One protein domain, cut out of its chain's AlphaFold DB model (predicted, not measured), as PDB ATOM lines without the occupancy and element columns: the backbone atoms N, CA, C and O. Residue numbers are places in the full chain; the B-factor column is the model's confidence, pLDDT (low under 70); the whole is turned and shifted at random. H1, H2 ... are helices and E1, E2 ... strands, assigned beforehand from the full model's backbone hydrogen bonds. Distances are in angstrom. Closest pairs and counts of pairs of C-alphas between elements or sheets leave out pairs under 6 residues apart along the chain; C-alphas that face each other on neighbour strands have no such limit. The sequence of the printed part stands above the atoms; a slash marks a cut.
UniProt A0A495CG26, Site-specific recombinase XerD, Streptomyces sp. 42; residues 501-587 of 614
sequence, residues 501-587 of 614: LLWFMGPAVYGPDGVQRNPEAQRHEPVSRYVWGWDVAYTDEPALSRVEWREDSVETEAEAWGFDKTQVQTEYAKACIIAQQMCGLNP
ATOM      1  N   LEU A 501     -39.033 -63.331 -24.096       85.44
ATOM      2  CA  LEU A 501     -37.831 -63.212 -23.291       85.44
ATOM      3  C   LEU A 501     -37.579 -61.724 -23.019       85.44
ATOM      4  O   LEU A 501     -37.174 -60.990 -23.918       85.44
ATOM      5  N   LEU A 502     -37.827 -61.290 -21.787       88.44
ATOM      6  CA  LEU A 502     -37.576 -59.927 -21.334       88.44
ATOM      7  C   LEU A 502     -36.170 -59.833 -20.743       88.44
ATOM      8  O   LEU A 502     -35.813 -60.602 -19.847       88.44
ATOM      9  N   TRP A 503     -35.390 -58.874 -21.222       90.50
ATOM     10  CA  TRP A 503     -34.109 -58.488 -20.645       90.50
ATOM     11  C   TRP A 503     -34.324 -57.421 -19.580       90.50
ATOM     12  O   TRP A 503     -35.119 -56.508 -19.774       90.50
ATOM     13  N   PHE A 504     -33.601 -57.530 -18.472       87.69
ATOM     14  CA  PHE A 504     -33.655 -56.619 -17.337       87.69
ATOM     15  C   PHE A 504     -32.241 -56.205 -16.922       87.69
ATOM     16  O   PHE A 504     -31.313 -57.022 -16.931       87.69
ATOM     17  N   MET A 505     -32.083 -54.939 -16.539       88.25
ATOM     18  CA  MET A 505     -30.858 -54.374 -15.977       88.25
ATOM     19  C   MET A 505     -31.186 -53.433 -14.820       88.25
ATOM     20  O   MET A 505     -32.035 -52.556 -14.962       88.25
ATOM     21  N   GLY A 506     -30.476 -53.581 -13.699       81.69
ATOM     22  CA  GLY A 506     -30.677 -52.778 -12.491       81.69
ATOM     23  C   GLY A 506     -31.150 -53.589 -11.273       81.69
ATOM     24  O   GLY A 506     -31.017 -54.815 -11.264       81.69
ATOM     25  N   PRO A 507     -31.640 -52.922 -10.213       83.88
ATOM     26  CA  PRO A 507     -31.588 -51.472 -10.034       83.88
ATOM     27  C   PRO A 507     -30.162 -51.020  -9.704       83.88
ATOM     28  O   PRO A 507     -29.533 -51.598  -8.824       83.88
ATOM     29  N   ALA A 508     -29.645 -49.999 -10.390       86.31
ATOM     30  CA  ALA A 508     -28.470 -49.231  -9.987       86.31
ATOM     31  C   ALA A 508     -28.863 -48.228  -8.902       86.31
ATOM     32  O   ALA A 508     -29.723 -47.387  -9.133       86.31
ATOM     33  N   VAL A 509     -28.204 -48.290  -7.745       87.00
ATOM     34  CA  VAL A 509     -28.516 -47.425  -6.599       87.00
ATOM     35  C   VAL A 509     -27.486 -46.306  -6.490       87.00
ATOM     36  O   VAL A 509     -26.287 -46.585  -6.454       87.00
ATOM     37  N   TYR A 510     -27.938 -45.058  -6.396       85.81
ATOM     38  CA  TYR A 510     -27.110 -43.864  -6.220       85.81
ATOM     39  C   TYR A 510     -27.370 -43.225  -4.857       85.81
ATOM     40  O   TYR A 510     -28.520 -43.039  -4.461       85.81
ATOM     41  N   GLY A 511     -26.295 -42.878  -4.147       81.88
ATOM     42  CA  GLY A 511     -26.370 -42.047  -2.949       81.88
ATOM     43  C   GLY A 511     -26.681 -40.578  -3.271       81.88
ATOM     44  O   GLY A 511     -26.598 -40.167  -4.428       81.88
ATOM     45  N   PRO A 512     -26.987 -39.754  -2.252       80.06
ATOM     46  CA  PRO A 512     -27.276 -38.327  -2.432       80.06
ATOM     47  C   PRO A 512     -26.076 -37.526  -2.968       80.06
ATOM     48  O   PRO A 512     -26.239 -36.437  -3.506       80.06
ATOM     49  N   ASP A 513     -24.866 -38.074  -2.846       78.25
ATOM     50  CA  ASP A 513     -23.613 -37.560  -3.401       78.25
ATOM     51  C   ASP A 513     -23.402 -37.919  -4.885       78.25
ATOM     52  O   ASP A 513     -22.379 -37.558  -5.467       78.25
ATOM     53  N   GLY A 514     -24.345 -38.635  -5.507       77.12
ATOM     54  CA  GLY A 514     -24.247 -39.089  -6.896       77.12
ATOM     55  C   GLY A 514     -23.277 -40.246  -7.104       77.12
ATOM     56  O   GLY A 514     -22.993 -40.607  -8.250       77.12
ATOM     57  N   VAL A 515     -22.780 -40.847  -6.019       83.00
ATOM     58  CA  VAL A 515     -21.926 -42.032  -6.073       83.00
ATOM     59  C   VAL A 515     -22.806 -43.277  -6.127       83.00
ATOM     60  O   VAL A 515     -23.681 -43.486  -5.285       83.00
ATOM     61  N   GLN A 516     -22.566 -44.123  -7.126       83.94
ATOM     62  CA  GLN A 516     -23.245 -45.407  -7.260       83.94
ATOM     63  C   GLN A 516     -22.790 -46.369  -6.152       83.94
ATOM     64  O   GLN A 516     -21.593 -46.552  -5.933       83.94
ATOM     65  N   ARG A 517     -23.742 -46.989  -5.451       81.00
ATOM     66  CA  ARG A 517     -23.509 -47.807  -4.249       81.00
ATOM     67  C   ARG A 517     -23.562 -49.316  -4.473       81.00
ATOM     68  O   ARG A 517     -23.210 -50.048  -3.557       81.00
ATOM     69  N   ASN A 518     -23.964 -49.799  -5.651       69.81
ATOM     70  CA  ASN A 518     -23.976 -51.236  -5.952       69.81
ATOM     71  C   ASN A 518     -22.564 -51.767  -6.254       69.81
ATOM     72  O   ASN A 518     -21.990 -51.373  -7.267       69.81
ATOM     73  N   PRO A 519     -22.010 -52.699  -5.453       52.91
ATOM     74  CA  PRO A 519     -20.662 -53.225  -5.666       52.91
ATOM     75  C   PRO A 519     -20.622 -54.539  -6.475       52.91
ATOM     76  O   PRO A 519     -19.540 -55.044  -6.768       52.91
ATOM     77  N   GLU A 520     -21.770 -55.127  -6.835       55.62
ATOM     78  CA  GLU A 520     -21.839 -56.432  -7.510       55.62
ATOM     79  C   GLU A 520     -21.844 -56.291  -9.042       55.62
ATOM     80  O   GLU A 520     -22.860 -55.950  -9.646       55.62
ATOM     81  N   ALA A 521     -20.723 -56.639  -9.686       50.25
ATOM     82  CA  ALA A 521     -20.552 -56.604 -11.145       50.25
ATOM     83  C   ALA A 521     -21.632 -57.385 -11.933       50.25
ATOM     84  O   ALA A 521     -21.941 -57.030 -13.067       50.25
ATOM     85  N   GLN A 522     -22.249 -58.405 -11.320       50.16
ATOM     86  CA  GLN A 522     -23.311 -59.220 -11.929       50.16
ATOM     87  C   GLN A 522     -24.627 -58.454 -12.167       50.16
ATOM     88  O   GLN A 522     -25.431 -58.890 -12.984       50.16
ATOM     89  N   ARG A 523     -24.850 -57.299 -11.519       55.06
ATOM     90  CA  ARG A 523     -26.058 -56.464 -11.713       55.06
ATOM     91  C   ARG A 523     -25.958 -55.489 -12.897       55.06
ATOM     92  O   ARG A 523     -26.880 -54.709 -13.131       55.06
ATOM     93  N   HIS A 524     -24.848 -55.526 -13.640       60.84
ATOM     94  CA  HIS A 524     -24.590 -54.681 -14.815       60.84
ATOM     95  C   HIS A 524     -24.525 -55.470 -16.132       60.84
ATOM     96  O   HIS A 524     -24.228 -54.893 -17.178       60.84
ATOM     97  N   GLU A 525     -24.834 -56.768 -16.103       69.44
ATOM     98  CA  GLU A 525     -25.071 -57.572 -17.302       69.44
ATOM     99  C   GLU A 525     -26.584 -57.786 -17.490       69.44
ATOM    100  O   GLU A 525     -27.293 -57.970 -16.500       69.44
ATOM    101  N   PRO A 526     -27.114 -57.761 -18.731       77.19
ATOM    102  CA  PRO A 526     -28.535 -57.991 -18.962       77.19
ATOM    103  C   PRO A 526     -28.923 -59.409 -18.561       77.19
ATOM    104  O   PRO A 526     -28.393 -60.381 -19.108       77.19
ATOM    105  N   VAL A 527     -29.885 -59.517 -17.651       83.56
ATOM    106  CA  VAL A 527     -30.450 -60.792 -17.203       83.56
ATOM    107  C   VAL A 527     -31.765 -61.009 -17.932       83.56
ATOM    108  O   VAL A 527     -32.556 -60.079 -18.054       83.56
ATOM    109  N   SER A 528     -32.013 -62.213 -18.434       82.81
ATOM    110  CA  SER A 528     -33.260 -62.518 -19.134       82.81
ATOM    111  C   SER A 528     -34.202 -63.351 -18.276       82.81
ATOM    112  O   SER A 528     -33.766 -64.332 -17.671       82.81
ATOM    113  N   ARG A 529     -35.495 -63.036 -18.309       84.75
ATOM    114  CA  ARG A 529     -36.567 -63.892 -17.787       84.75
ATOM    115  C   ARG A 529     -37.707 -63.973 -18.792       84.75
ATOM    116  O   ARG A 529     -37.926 -63.034 -19.552       84.75
ATOM    117  N   TYR A 530     -38.433 -65.082 -18.796       84.06
ATOM    118  CA  TYR A 530     -39.676 -65.145 -19.556       84.06
ATOM    119  C   TYR A 530     -40.754 -64.349 -18.827       84.06
ATOM    120  O   TYR A 530     -40.898 -64.475 -17.612       84.06
ATOM    121  N   VAL A 531     -41.488 -63.533 -19.575       85.81
ATOM    122  CA  VAL A 531     -42.691 -62.851 -19.097       85.81
ATOM    123  C   VAL A 531     -43.842 -63.139 -20.048       85.81
ATOM    124  O   VAL A 531     -43.650 -63.409 -21.238       85.81
ATOM    125  N   TRP A 532     -45.045 -63.077 -19.501       86.88
ATOM    126  CA  TRP A 532     -46.276 -63.224 -20.260       86.88
ATOM    127  C   TRP A 532     -46.833 -61.853 -20.636       86.88
ATOM    128  O   TRP A 532     -46.593 -60.879 -19.929       86.88
ATOM    129  N   GLY A 533     -47.630 -61.780 -21.705       79.00
ATOM    130  CA  GLY A 533     -48.240 -60.528 -22.188       79.00
ATOM    131  C   GLY A 533     -49.151 -59.794 -21.192       79.00
ATOM    132  O   GLY A 533     -49.595 -58.687 -21.465       79.00
ATOM    133  N   TRP A 534     -49.459 -60.411 -20.051       79.62
ATOM    134  CA  TRP A 534     -50.255 -59.846 -18.956       79.62
ATOM    135  C   TRP A 534     -49.430 -59.539 -17.697       79.62
ATOM    136  O   TRP A 534     -49.995 -59.127 -16.679       79.62
ATOM    137  N   ASP A 535     -48.119 -59.785 -17.717       80.56
ATOM    138  CA  ASP A 535     -47.216 -59.432 -16.623       80.56
ATOM    139  C   ASP A 535     -47.042 -57.905 -16.567       80.56
ATOM    140  O   ASP A 535     -47.020 -57.234 -17.593       80.56
ATOM    141  N   VAL A 536     -46.901 -57.341 -15.367       78.94
ATOM    142  CA  VAL A 536     -46.676 -55.897 -15.175       78.94
ATOM    143  C   VAL A 536     -45.355 -55.448 -15.813       78.94
ATOM    144  O   VAL A 536     -45.223 -54.292 -16.198       78.94
ATOM    145  N   ALA A 537     -44.387 -56.357 -15.950       79.25
ATOM    146  CA  ALA A 537     -43.121 -56.073 -16.619       79.25
ATOM    147  C   ALA A 537     -43.181 -56.179 -18.156       79.25
ATOM    148  O   ALA A 537     -42.183 -55.886 -18.818       79.25
ATOM    149  N   TYR A 538     -44.302 -56.628 -18.731       84.12
ATOM    150  CA  TYR A 538     -44.486 -56.653 -20.179       84.12
ATOM    151  C   TYR A 538     -44.680 -55.228 -20.711       84.12
ATOM    152  O   TYR A 538     -45.361 -54.408 -20.101       84.12
ATOM    153  N   THR A 539     -44.072 -54.934 -21.854       81.25
ATOM    154  CA  THR A 539     -44.164 -53.641 -22.534       81.25
ATOM    155  C   THR A 539     -44.220 -53.883 -24.032       81.25
ATOM    156  O   THR A 539     -43.509 -54.755 -24.503       81.25
ATOM    157  N   ASP A 540     -45.020 -53.128 -24.784       81.69
ATOM    158  CA  ASP A 540     -45.003 -53.194 -26.255       81.69
ATOM    159  C   ASP A 540     -43.791 -52.454 -26.860       81.69
ATOM    160  O   ASP A 540     -43.470 -52.625 -28.037       81.69
ATOM    161  N   GLU A 541     -43.091 -51.652 -26.051       84.75
ATOM    162  CA  GLU A 541     -41.891 -50.923 -26.457       84.75
ATOM    163  C   GLU A 541     -40.636 -51.819 -26.414       84.75
ATOM    164  O   GLU A 541     -40.501 -52.665 -25.523       84.75
ATOM    165  N   PRO A 542     -39.646 -51.612 -27.306       86.06
ATOM    166  CA  PRO A 542     -38.418 -52.410 -27.322       86.06
ATOM    167  C   PRO A 542     -37.618 -52.370 -26.012       86.06
ATOM    168  O   PRO A 542     -36.964 -53.361 -25.667       86.06
ATOM    169  N   ALA A 543     -37.658 -51.234 -25.304       90.44
ATOM    170  CA  ALA A 543     -37.082 -51.023 -23.981       90.44
ATOM    171  C   ALA A 543     -37.739 -49.832 -23.264       90.44
ATOM    172  O   ALA A 543     -38.018 -48.809 -23.880       90.44
ATOM    173  N   LEU A 544     -37.926 -49.958 -21.953       89.69
ATOM    174  CA  LEU A 544     -38.332 -48.895 -21.035       89.69
ATOM    175  C   LEU A 544     -37.306 -48.764 -19.912       89.69
ATOM    176  O   LEU A 544     -36.590 -49.718 -19.596       89.69
ATOM    177  N   SER A 545     -37.257 -47.595 -19.282       90.50
ATOM    178  CA  SER A 545     -36.471 -47.379 -18.073       90.50
ATOM    179  C   SER A 545     -37.249 -46.633 -16.997       90.50
ATOM    180  O   SER A 545     -38.206 -45.913 -17.276       90.50
ATOM    181  N   ARG A 546     -36.843 -46.843 -15.745       90.94
ATOM    182  CA  ARG A 546     -37.450 -46.246 -14.558       90.94
ATOM    183  C   ARG A 546     -36.370 -45.649 -13.673       90.94
ATOM    184  O   ARG A 546     -35.345 -46.288 -13.432       90.94
ATOM    185  N   VAL A 547     -36.622 -44.430 -13.200       88.06
ATOM    186  CA  VAL A 547     -35.786 -43.722 -12.227       88.06
ATOM    187  C   VAL A 547     -36.676 -43.192 -11.111       88.06
ATOM    188  O   VAL A 547     -37.580 -42.402 -11.376       88.06
ATOM    189  N   GLU A 548     -36.432 -43.616  -9.873       88.62
ATOM    190  CA  GLU A 548     -37.262 -43.234  -8.725       88.62
ATOM    191  C   GLU A 548     -36.452 -43.102  -7.427       88.62
ATOM    192  O   GLU A 548     -35.395 -43.719  -7.262       88.62
ATOM    193  N   TRP A 549     -36.936 -42.274  -6.495       86.81
ATOM    194  CA  TRP A 549     -36.439 -42.272  -5.116       86.81
ATOM    195  C   TRP A 549     -37.050 -43.450  -4.365       86.81
ATOM    196  O   TRP A 549     -38.249 -43.698  -4.478       86.81
ATOM    197  N   ARG A 550     -36.249 -44.140  -3.554       80.56
ATOM    198  CA  ARG A 550     -36.782 -45.177  -2.668       80.56
ATOM    199  C   ARG A 550     -37.694 -44.552  -1.613       80.56
ATOM    200  O   ARG A 550     -37.257 -43.653  -0.891       80.56
ATOM    201  N   GLU A 551     -38.923 -45.058  -1.498       63.19
ATOM    202  CA  GLU A 551     -39.810 -44.755  -0.369       63.19
ATOM    203  C   GLU A 551     -39.046 -45.092   0.924       63.19
ATOM    204  O   GLU A 551     -38.645 -46.233   1.136       63.19
ATOM    205  N   ASP A 552     -38.751 -44.066   1.730       67.00
ATOM    206  CA  ASP A 552     -37.963 -44.105   2.975       67.00
ATOM    207  C   ASP A 552     -36.419 -44.106   2.868       67.00
ATOM    208  O   ASP A 552     -35.731 -44.383   3.854       67.00
ATOM    209  N   SER A 553     -35.827 -43.730   1.723       72.94
ATOM    210  CA  SER A 553     -34.365 -43.561   1.604       72.94
ATOM    211  C   SER A 553     -33.947 -42.312   0.815       72.94
ATOM    212  O   SER A 553     -34.669 -41.781  -0.024       72.94
ATOM    213  N   VAL A 554     -32.720 -41.843   1.073       77.62
ATOM    214  CA  VAL A 554     -32.060 -40.772   0.297       77.62
ATOM    215  C   VAL A 554     -31.464 -41.279  -1.024       77.62
ATOM    216  O   VAL A 554     -30.816 -40.529  -1.749       77.62
ATOM    217  N   GLU A 555     -31.644 -42.563  -1.321       84.88
ATOM    218  CA  GLU A 555     -31.094 -43.226  -2.497       84.88
ATOM    219  C   GLU A 555     -32.034 -43.132  -3.704       84.88
ATOM    220  O   GLU A 555     -33.259 -43.158  -3.570       84.88
ATOM    221  N   THR A 556     -31.441 -43.025  -4.893       85.94
ATOM    222  CA  THR A 556     -32.152 -43.029  -6.183       85.94
ATOM    223  C   THR A 556     -31.825 -44.306  -6.937       85.94
ATOM    224  O   THR A 556     -30.652 -44.670  -7.036       85.94
ATOM    225  N   GLU A 557     -32.839 -44.978  -7.467       89.25
ATOM    226  CA  GLU A 557     -32.688 -46.211  -8.237       89.25
ATOM    227  C   GLU A 557     -32.919 -45.969  -9.723       89.25
ATOM    228  O   GLU A 557     -33.796 -45.197 -10.098       89.25
ATOM    229  N   ALA A 558     -32.130 -46.643 -10.561       88.00
ATOM    230  CA  ALA A 558     -32.302 -46.693 -12.008       88.00
ATOM    231  C   ALA A 558     -32.345 -48.137 -12.498       88.00
ATOM    232  O   ALA A 558     -31.465 -48.933 -12.173       88.00
ATOM    233  N   GLU A 559     -33.310 -48.466 -13.341       91.25
ATOM    234  CA  GLU A 559     -33.424 -49.776 -13.982       91.25
ATOM    235  C   GLU A 559     -34.022 -49.654 -15.384       91.25
ATOM    236  O   GLU A 559     -34.613 -48.633 -15.734       91.25
ATOM    237  N   ALA A 560     -33.844 -50.690 -16.200       90.12
ATOM    238  CA  ALA A 560     -34.438 -50.780 -17.527       90.12
ATOM    239  C   ALA A 560     -34.803 -52.220 -17.888       90.12
ATOM    240  O   ALA A 560     -34.146 -53.171 -17.454       90.12
ATOM    241  N   TRP A 561     -35.833 -52.375 -18.717       92.88
ATOM    242  CA  TRP A 561     -36.300 -53.673 -19.196       92.88
ATOM    243  C   TRP A 561     -36.940 -53.598 -20.583       92.88
ATOM    244  O   TRP A 561     -37.394 -52.540 -21.003       92.88
ATOM    245  N   GLY A 562     -36.961 -54.712 -21.315       90.94
ATOM    246  CA  GLY A 562     -37.471 -54.759 -22.691       90.94
ATOM    247  C   GLY A 562     -37.096 -56.034 -23.443       90.94
ATOM    248  O   GLY A 562     -36.380 -56.886 -22.916       90.94
ATOM    249  N   PHE A 563     -37.577 -56.193 -24.677       87.31
ATOM    250  CA  PHE A 563     -37.316 -57.400 -25.483       87.31
ATOM    251  C   PHE A 563     -36.038 -57.314 -26.320       87.31
ATOM    252  O   PHE A 563     -35.487 -58.345 -26.708       87.31
ATOM    253  N   ASP A 564     -35.528 -56.106 -26.570       89.12
ATOM    254  CA  ASP A 564     -34.265 -55.898 -27.276       89.12
ATOM    255  C   ASP A 564     -33.136 -55.641 -26.272       89.12
ATOM    256  O   ASP A 564     -33.032 -54.578 -25.661       89.12
ATOM    257  N   LYS A 565     -32.245 -56.627 -26.129       88.12
ATOM    258  CA  LYS A 565     -31.103 -56.571 -25.207       88.12
ATOM    259  C   LYS A 565     -30.246 -55.313 -25.390       88.12
ATOM    260  O   LYS A 565     -29.783 -54.748 -24.402       88.12
ATOM    261  N   THR A 566     -30.002 -54.888 -26.629       89.62
ATOM    262  CA  THR A 566     -29.136 -53.741 -26.932       89.62
ATOM    263  C   THR A 566     -29.833 -52.424 -26.605       89.62
ATOM    264  O   THR A 566     -29.201 -51.493 -26.096       89.62
ATOM    265  N   GLN A 567     -31.144 -52.348 -26.828       89.62
ATOM    266  CA  GLN A 567     -31.924 -51.171 -26.442       89.62
ATOM    267  C   GLN A 567     -32.086 -51.070 -24.925       89.62
ATOM    268  O   GLN A 567     -31.882 -49.988 -24.385       89.62
ATOM    269  N   VAL A 568     -32.298 -52.185 -24.215       89.38
ATOM    270  CA  VAL A 568     -32.319 -52.205 -22.740       89.38
ATOM    271  C   VAL A 568     -30.998 -51.708 -22.157       89.38
ATOM    272  O   VAL A 568     -31.003 -50.902 -21.234       89.38
ATOM    273  N   GLN A 569     -29.858 -52.113 -22.726       89.69
ATOM    274  CA  GLN A 569     -28.546 -51.593 -22.317       89.69
ATOM    275  C   GLN A 569     -28.423 -50.080 -22.525       89.69
ATOM    276  O   GLN A 569     -27.849 -49.378 -21.691       89.69
ATOM    277  N   THR A 570     -28.963 -49.576 -23.635       89.50
ATOM    278  CA  THR A 570     -28.934 -48.148 -23.968       89.50
ATOM    279  C   THR A 570     -29.825 -47.343 -23.023       89.50
ATOM    280  O   THR A 570     -29.381 -46.337 -22.470       89.50
ATOM    281  N   GLU A 571     -31.055 -47.803 -22.789       90.75
ATOM    282  CA  GLU A 571     -32.002 -47.170 -21.870       90.75
ATOM    283  C   GLU A 571     -31.524 -47.234 -20.419       90.75
ATOM    284  O   GLU A 571     -31.606 -46.241 -19.700       90.75
ATOM    285  N   TYR A 572     -30.903 -48.337 -20.003       91.31
ATOM    286  CA  TYR A 572     -30.287 -48.440 -18.682       91.31
ATOM    287  C   TYR A 572     -29.167 -47.414 -18.481       91.31
ATOM    288  O   TYR A 572     -29.084 -46.782 -17.428       91.31
ATOM    289  N   ALA A 573     -28.319 -47.203 -19.495       86.81
ATOM    290  CA  ALA A 573     -27.262 -46.199 -19.429       86.81
ATOM    291  C   ALA A 573     -27.836 -44.777 -19.302       86.81
ATOM    292  O   ALA A 573     -27.333 -43.981 -18.508       86.81
ATOM    293  N   LYS A 574     -28.918 -44.467 -20.030       88.69
ATOM    294  CA  LYS A 574     -29.639 -43.190 -19.898       88.69
ATOM    295  C   LYS A 574     -30.247 -43.029 -18.503       88.69
ATOM    296  O   LYS A 574     -30.044 -41.992 -17.875       88.69
ATOM    297  N   ALA A 575     -30.918 -44.059 -17.993       88.44
ATOM    298  CA  ALA A 575     -31.532 -44.058 -16.668       88.44
ATOM    299  C   ALA A 575     -30.502 -43.831 -15.555       88.44
ATOM    300  O   ALA A 575     -30.733 -43.032 -14.654       88.44
ATOM    301  N   CYS A 576     -29.326 -44.454 -15.657       86.69
ATOM    302  CA  CYS A 576     -28.204 -44.221 -14.747       86.69
ATOM    303  C   CYS A 576     -27.754 -42.747 -14.728       86.69
ATOM    304  O   CYS A 576     -27.508 -42.191 -13.659       86.69
ATOM    305  N   ILE A 577     -27.675 -42.097 -15.898       84.94
ATOM    306  CA  ILE A 577     -27.320 -40.670 -16.001       84.94
ATOM    307  C   ILE A 577     -28.402 -39.799 -15.355       84.94
ATOM    308  O   ILE A 577     -28.083 -38.889 -14.590       84.94
ATOM    309  N   ILE A 578     -29.674 -40.086 -15.636       84.75
ATOM    310  CA  ILE A 578     -30.812 -39.346 -15.077       84.75
ATOM    311  C   ILE A 578     -30.853 -39.505 -13.551       84.75
ATOM    312  O   ILE A 578     -30.964 -38.511 -12.839       84.75
ATOM    313  N   ALA A 579     -30.671 -40.719 -13.029       85.50
ATOM    314  CA  ALA A 579     -30.611 -40.968 -11.590       85.50
ATOM    315  C   ALA A 579     -29.469 -40.208 -10.910       85.50
ATOM    316  O   ALA A 579     -29.672 -39.627  -9.846       85.50
ATOM    317  N   GLN A 580     -28.296 -40.136 -11.545       83.19
ATOM    318  CA  GLN A 580     -27.172 -39.350 -11.038       83.19
ATOM    319  C   GLN A 580     -27.454 -37.836 -11.035       83.19
ATOM    320  O   GLN A 580     -26.946 -37.116 -10.180       83.19
ATOM    321  N   GLN A 581     -28.267 -37.333 -11.969       83.19
ATOM    322  CA  GLN A 581     -28.706 -35.932 -11.968       83.19
ATOM    323  C   GLN A 581     -29.789 -35.669 -10.911       83.19
ATOM    324  O   GLN A 581     -29.802 -34.608 -10.289       83.19
ATOM    325  N   MET A 582     -30.690 -36.630 -10.696       81.75
ATOM    326  CA  MET A 582     -31.830 -36.503  -9.786       81.75
ATOM    327  C   MET A 582     -31.491 -36.767  -8.315       81.75
ATOM    328  O   MET A 582     -32.206 -36.277  -7.441       81.75
ATOM    329  N   CYS A 583     -30.425 -37.509  -8.003       79.56
ATOM    330  CA  CYS A 583     -30.141 -37.947  -6.631       79.56
ATOM    331  C   CYS A 583     -29.901 -36.797  -5.639       79.56
ATOM    332  O   CYS A 583     -30.227 -36.926  -4.460       79.56
ATOM    333  N   GLY A 584     -29.404 -35.649  -6.112       71.38
ATOM    334  CA  GLY A 584     -29.231 -34.441  -5.298       71.38
ATOM    335  C   GLY A 584     -30.521 -33.646  -5.049       71.38
ATOM    336  O   GLY A 584     -30.508 -32.707  -4.259       71.38
ATOM    337  N   LEU A 585     -31.626 -33.999  -5.714       73.81
ATOM    338  CA  LEU A 585     -32.918 -33.302  -5.644       73.81
ATOM    339  C   LEU A 585     -33.954 -34.044  -4.784       73.81
ATOM    340  O   LEU A 585     -35.133 -33.701  -4.823       73.81
ATOM    341  N   ASN A 586     -33.538 -35.063  -4.021       68.88
ATOM    342  CA  ASN A 586     -34.447 -35.882  -3.221       68.88
ATOM    343  C   ASN A 586     -35.155 -35.042  -2.120       68.88
ATOM    344  O   ASN A 586     -34.475 -34.474  -1.263       68.88
ATOM    345  N   PRO A 587     -36.504 -34.993  -2.073       65.06
ATOM    346  CA  PRO A 587     -37.291 -34.238  -1.105       65.06
ATOM    347  C   PRO A 587     -37.013 -34.634   0.342       65.06
ATOM    348  O   PRO A 587     -37.142 -33.794   1.234       65.06
TER     349      PRO A 587
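Overview. This is residues 501 to 587 of the 614 residues of the protein "Site-specific recombinase XerD" of Streptomyces sp. 42 (UniProt A0A495CG26). A long helix, H2, covers one face of a strongly twisted antiparallel sheet, E2 E1 E4 E3: two layers. The 87 printed residues include E1 H1 E2 E3 E4 H2, class mixed. The whole is compact, radius of gyration of the C-alphas 13.1 A, spans 37 by 25 by 18 A.

Along the chain. Find C-alpha 501 at (-37.831, -63.212, -23.291); E1 runs to residue 510, 27.9 A. H1 is residues 521 to 524, E2 527 to 531, E3 544 to 549, E4 556 to 562. H2, residues 565 to 585, runs 30.5 A to C-alpha 585 at (-32.918, -33.302, -5.644).

Arrangement. Look across E1 and E4 for N 505 and O 560, 2.9 A, within hydrogen-bond range. E3 and E4 form a hairpin; H1 only grazes the sheet. H2 has a height over the sheet of 6.9 A; 15 of 17 O i to N i+4 pairs are within range.

Size, cuts and confidence. The printed part has no cut; the link E2 to E3 is long. pLDDT is under 70 at 518 to 525, 551 to 552, 586 to 587.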